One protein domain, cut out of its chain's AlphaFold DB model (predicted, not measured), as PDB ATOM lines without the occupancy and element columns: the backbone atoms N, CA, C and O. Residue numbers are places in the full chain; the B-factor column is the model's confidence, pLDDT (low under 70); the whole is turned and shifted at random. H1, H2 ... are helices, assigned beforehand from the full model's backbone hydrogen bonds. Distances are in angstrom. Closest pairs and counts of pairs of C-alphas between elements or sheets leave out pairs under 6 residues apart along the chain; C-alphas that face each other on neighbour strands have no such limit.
ATOM      1  N   LYS A  77       3.605  45.438 -26.675       52.62
ATOM      2  CA  LYS A  77       5.023  45.239 -26.966       52.62
ATOM      3  C   LYS A  77       5.284  43.745 -27.123       52.62
ATOM      4  O   LYS A  77       5.078  42.980 -26.192       52.62
ATOM      5  N   LYS A  78       5.716  43.361 -28.328       55.25
ATOM      6  CA  LYS A  78       6.214  42.028 -28.685       55.25
ATOM      7  C   LYS A  78       7.387  41.658 -27.774       55.25
ATOM      8  O   LYS A  78       8.530  41.965 -28.098       55.25
ATOM      9  N   ASP A  79       7.092  41.069 -26.628       62.84
ATOM     10  CA  ASP A  79       8.101  40.527 -25.733       62.84
ATOM     11  C   ASP A  79       8.262  39.039 -26.055       62.84
ATOM     12  O   ASP A  79       7.290  38.285 -25.990       62.84
ATOM     13  N   SER A  80       9.456  38.608 -26.470       70.25
ATOM     14  CA  SER A  80       9.698  37.206 -26.865       70.25
ATOM     15  C   SER A  80       9.390  36.221 -25.727       70.25
ATOM     16  O   SER A  80       8.967  35.092 -25.966       70.25
ATOM     17  N   GLU A  81       9.505  36.689 -24.481       68.75
ATOM     18  CA  GLU A  81       9.162  35.934 -23.279       68.75
ATOM     19  C   GLU A  81       7.651  35.662 -23.183       68.75
ATOM     20  O   GLU A  81       7.226  34.589 -22.748       68.75
ATOM     21  N   ALA A  82       6.819  36.610 -23.631       67.00
ATOM     22  CA  ALA A  82       5.370  36.450 -23.652       67.00
ATOM     23  C   ALA A  82       4.926  35.392 -24.671       67.00
ATOM     24  O   ALA A  82       4.046  34.577 -24.385       67.00
ATOM     25  N   GLU A  83       5.561  35.380 -25.844       70.25
ATOM     26  CA  GLU A  83       5.305  34.397 -26.898       70.25
ATOM     27  C   GLU A  83       5.756  32.991 -26.479       70.25
ATOM     28  O   GLU A  83       5.017  32.021 -26.655       70.25
ATOM     29  N   GLN A  84       6.917  32.874 -25.826       74.88
ATOM     30  CA  GLN A  84       7.403  31.598 -25.301       74.88
ATOM     31  C   GLN A  84       6.465  31.023 -24.229       74.88
ATOM     32  O   GLN A  84       6.047  29.869 -24.327       74.88
ATOM     33  N   LYS A  85       6.039  31.842 -23.261       71.62
ATOM     34  CA  LYS A  85       5.069  31.436 -22.231       71.62
ATOM     35  C   LYS A  85       3.707  31.052 -22.818       71.62
ATOM     36  O   LYS A  85       3.050  30.148 -22.297       71.62
ATOM     37  N   HIS A  86       3.277  31.710 -23.897       72.06
ATOM     38  CA  HIS A  86       2.065  31.328 -24.623       72.06
ATOM     39  C   HIS A  86       2.200  29.937 -25.255       72.06
ATOM     40  O   HIS A  86       1.319  29.097 -25.081       72.06
ATOM     41  N   ASN A  87       3.314  29.667 -25.935       76.44
ATOM     42  CA  ASN A  87       3.559  28.368 -26.561       76.44
ATOM     43  C   ASN A  87       3.627  27.240 -25.522       76.44
ATOM     44  O   ASN A  87       3.001  26.197 -25.703       76.44
ATOM     45  N   GLU A  88       4.285  27.473 -24.384       78.06
ATOM     46  CA  GLU A  88       4.309  26.520 -23.268       78.06
ATOM     47  C   GLU A  88       2.913  26.268 -22.680       78.06
ATOM     48  O   GLU A  88       2.583  25.144 -22.296       78.06
ATOM     49  N   PHE A  89       2.067  27.300 -22.606       75.62
ATOM     50  CA  PHE A  89       0.679  27.160 -22.169       75.62
ATOM     51  C   PHE A  89      -0.134  26.283 -23.127       75.62
ATOM     52  O   PHE A  89      -0.822  25.358 -22.678       75.62
ATOM     53  N   VAL A  90      -0.017  26.533 -24.435       77.75
ATOM     54  CA  VAL A  90      -0.656  25.710 -25.468       77.75
ATOM     55  C   VAL A  90      -0.181  24.264 -25.351       77.75
ATOM     56  O   VAL A  90      -1.008  23.357 -25.295       77.75
ATOM     57  N   GLU A  91       1.122  24.032 -25.203       83.00
ATOM     58  CA  GLU A  91       1.689  22.690 -25.075       83.00
ATOM     59  C   GLU A  91       1.174  21.945 -23.831       83.00
ATOM     60  O   GLU A  91       0.809  20.768 -23.915       83.00
ATOM     61  N   ARG A  92       1.083  22.617 -22.673       80.56
ATOM     62  CA  ARG A  92       0.544  22.011 -21.440       80.56
ATOM     63  C   ARG A  92      -0.916  21.591 -21.592       80.56
ATOM     64  O   ARG A  92      -1.283  20.511 -21.128       80.56
ATOM     65  N   LEU A  93      -1.749  22.415 -22.225       78.31
ATOM     66  CA  LEU A  93      -3.151  22.064 -22.458       78.31
ATOM     67  C   LEU A  93      -3.298  20.973 -23.519       78.31
ATOM     68  O   LEU A  93      -4.116  20.069 -23.344       78.31
ATOM     69  N   THR A  94      -2.448  20.972 -24.542       83.06
ATOM     70  CA  THR A  94      -2.403  19.886 -25.524       83.06
ATOM     71  C   THR A  94      -2.029  18.554 -24.876       83.06
ATOM     72  O   THR A  94      -2.698  17.549 -25.112       83.06
ATOM     73  N   LYS A  95      -1.057  18.536 -23.951       84.38
ATOM     74  CA  LYS A  95      -0.724  17.343 -23.141       84.38
ATOM     75  C   LYS A  95      -1.889  16.854 -22.272       84.38
ATOM     76  O   LYS A  95      -1.962  15.667 -21.971       84.38
ATOM     77  N   ARG A  96      -2.814  17.740 -21.886       77.50
ATOM     78  CA  ARG A  96      -4.051  17.398 -21.157       77.50
ATOM     79  C   ARG A  96      -5.204  16.955 -22.075       77.50
ATOM     80  O   ARG A  96      -6.288  16.677 -21.574       77.50
ATOM     81  N   GLY A  97      -4.979  16.865 -23.388       82.31
ATOM     82  CA  GLY A  97      -5.955  16.376 -24.366       82.31
ATOM     83  C   GLY A  97      -6.802  17.462 -25.034       82.31
ATOM     84  O   GLY A  97      -7.738  17.132 -25.761       82.31
ATOM     85  N   TYR A  98      -6.495  18.744 -24.818       82.94
ATOM     86  CA  TYR A  98      -7.146  19.834 -25.546       82.94
ATOM     87  C   TYR A  98      -6.513  20.018 -26.930       82.94
ATOM     88  O   TYR A  98      -5.309  19.902 -27.110       82.94
ATOM     89  N   THR A  99      -7.317  20.358 -27.928       85.62
ATOM     90  CA  THR A  99      -6.817  20.811 -29.235       85.62
ATOM     91  C   THR A  99      -6.407  22.279 -29.167       85.62
ATOM     92  O   THR A  99      -7.025  23.056 -28.437       85.62
ATOM     93  N   GLU A 100      -5.458  22.716 -29.996       78.94
ATOM     94  CA  GLU A 100      -5.064  24.135 -30.078       78.94
ATOM     95  C   GLU A 100      -6.261  25.073 -30.307       78.94
ATOM     96  O   GLU A 100      -6.333  26.170 -29.754       78.94
ATOM     97  N   HIS A 101      -7.253  24.627 -31.082       80.81
ATOM     98  CA  HIS A 101      -8.465  25.399 -31.330       80.81
ATOM     99  C   HIS A 101      -9.351  25.534 -30.076       80.81
ATOM    100  O   HIS A 101      -9.966  26.579 -29.859       80.81
ATOM    101  N   GLN A 102      -9.428  24.498 -29.235       79.81
ATOM    102  CA  GLN A 102     -10.087  24.593 -27.928       79.81
ATOM    103  C   GLN A 102      -9.308  25.517 -26.990       79.81
ATOM    104  O   GLN A 102      -9.926  26.356 -26.340       79.81
ATOM    105  N   VAL A 103      -7.975  25.422 -26.980       77.81
ATOM    106  CA  VAL A 103      -7.104  26.291 -26.177       77.81
ATOM    107  C   VAL A 103      -7.295  27.762 -26.547       77.81
ATOM    108  O   VAL A 103      -7.539  28.584 -25.667       77.81
ATOM    109  N   ARG A 104      -7.281  28.099 -27.841       77.25
ATOM    110  CA  ARG A 104      -7.520  29.471 -28.313       77.25
ATOM    111  C   ARG A 104      -8.886  29.996 -27.868       77.25
ATOM    112  O   ARG A 104      -8.967  31.081 -27.305       77.25
ATOM    113  N   ARG A 105      -9.951  29.201 -28.043       78.69
ATOM    114  CA  ARG A 105     -11.305  29.588 -27.605       78.69
ATOM    115  C   ARG A 105     -11.401  29.803 -26.092       78.69
ATOM    116  O   ARG A 105     -12.106  30.716 -25.671       78.69
ATOM    117  N   LEU A 106     -10.701  28.990 -25.299       73.94
ATOM    118  CA  LEU A 106     -10.632  29.136 -23.843       73.94
ATOM    119  C   LEU A 106      -9.944  30.446 -23.445       73.94
ATOM    120  O   LEU A 106     -10.489  31.190 -22.633       73.94
ATOM    121  N   VAL A 107      -8.801  30.764 -24.061       73.31
ATOM    122  CA  VAL A 107      -8.090  32.036 -23.841       73.31
ATOM    123  C   VAL A 107      -8.967  33.225 -24.228       73.31
ATOM    124  O   VAL A 107      -9.129  34.149 -23.437       73.31
ATOM    125  N   ASP A 108      -9.597  33.189 -25.403       73.00
ATOM    126  CA  ASP A 108     -10.459  34.277 -25.883       73.00
ATOM    127  C   ASP A 108     -11.679  34.504 -24.986       73.00
ATOM    128  O   ASP A 108     -12.158  35.633 -24.844       73.00
ATOM    129  N   TRP A 109     -12.249  33.435 -24.427       73.62
ATOM    130  CA  TRP A 109     -13.342  33.539 -23.464       73.62
ATOM    131  C   TRP A 109     -12.850  34.138 -22.144       73.62
ATOM    132  O   TRP A 109     -13.442  35.104 -21.669       73.62
ATOM    133  N   TYR A 110     -11.731  33.642 -21.606       70.62
ATOM    134  CA  TYR A 110     -11.156  34.140 -20.355       70.62
ATOM    135  C   TYR A 110     -10.825  35.632 -20.443       70.62
ATOM    136  O   TYR A 110     -11.228  36.408 -19.584       70.62
ATOM    137  N   MET A 111     -10.185  36.065 -21.531       70.25
ATOM    138  CA  MET A 111      -9.867  37.477 -21.760       70.25
ATOM    139  C   MET A 111     -11.117  38.360 -21.856       70.25
ATOM    140  O   MET A 111     -11.067  39.529 -21.478       70.25
ATOM    141  N   ARG A 112     -12.240  37.828 -22.359       67.75
ATOM    142  CA  ARG A 112     -13.524  38.543 -22.385       67.75
ATOM    143  C   ARG A 112     -14.128  38.659 -20.992       67.75
ATOM    144  O   ARG A 112     -14.554  39.747 -20.623       67.75
ATOM    145  N   VAL A 113     -14.138  37.577 -20.220       63.72
ATOM    146  CA  VAL A 113     -14.719  37.558 -18.869       63.72
ATOM    147  C   VAL A 113     -13.881  38.380 -17.888       63.72
ATOM    148  O   VAL A 113     -14.440  39.214 -17.186       63.72
ATOM    149  N   SER A 114     -12.551  38.249 -17.913       61.59
ATOM    150  CA  SER A 114     -11.625  39.030 -17.075       61.59
ATOM    151  C   SER A 114     -11.683  40.536 -17.350       61.59
ATOM    152  O   SER A 114     -11.515  41.316 -16.423       61.59
ATOM    153  N   LYS A 115     -11.921  40.961 -18.600       53.31
ATOM    154  CA  LYS A 115     -12.066  42.388 -18.950       53.31
ATOM    155  C   LYS A 115     -13.473  42.952 -18.730       53.31
ATOM    156  O   LYS A 115     -13.653  44.157 -18.876       53.31
ATOM    157  N   SER A 116     -14.460  42.099 -18.459       50.47
ATOM    158  CA  SER A 116     -15.845  42.516 -18.197       50.47
ATOM    159  C   SER A 116     -16.154  42.653 -16.698       50.47
ATOM    160  O   SER A 116     -17.292  42.980 -16.363       50.47
ATOM    161  N   GLY A 117     -15.178  42.372 -15.824       42.44
ATOM    162  CA  GLY A 117     -15.254  42.517 -14.366       42.44
ATOM    163  C   GLY A 117     -14.425  43.683 -13.851       42.44
ATOM    164  O   GLY A 117     -13.423  44.032 -14.513       42.44
TER     165      GLY A 117
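What this domain is: This is residues 77 to 117 of the 117 residues of the protein "PrkA serine kinase domain protein" of Rhodopirellula maiorica SM1 (UniProt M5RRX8). Two helices of equal length, H1 and H2, make an open V: they meet near the end of H1 and the start of H2, and their far parts, residues 80 to 88 and 108 to 115, stand free. The printed part has 41 residues with two named helices, H1 then H2, and no named strand; its class is all helix. It is loose, with a radius of gyration of the C-alphas of 11.5 A, and flat, spanning 30 by 25 by 12 A.

How they stand to each other: H1, residues 80 to 95, touches H2, residues 100 to 115, with residues 90 to 94 alone, and H2 touches it with residues 100 to 103 alone. Look at Val 90 and Val 103: their C-alphas, the closest of the two helices, are 6.5 A apart. The helices run opposite ways at a steep tilt of 61 degrees. In H1 and H2 every O i to N i+4 pair is within hydrogen-bond range.

Where its parts are: Find C-alpha 80 at (9.698, 37.206, -26.865); from there H1 runs 22.7 A to C-alpha 95. H2 runs 22.5 A from C-alpha 100 at (-5.064, 24.135, -30.078) to C-alpha 115 at (-12.066, 42.388, -18.950).

The domain as a whole: The two C-alphas farthest apart, those of Lys 77 and Gly 97, are 31.0 A apart. The printed part has no cut, and the link from H1 to H2 is tight. Confidence is under 70 at residues 77 to 79, 81 to 82 and 112 to 117.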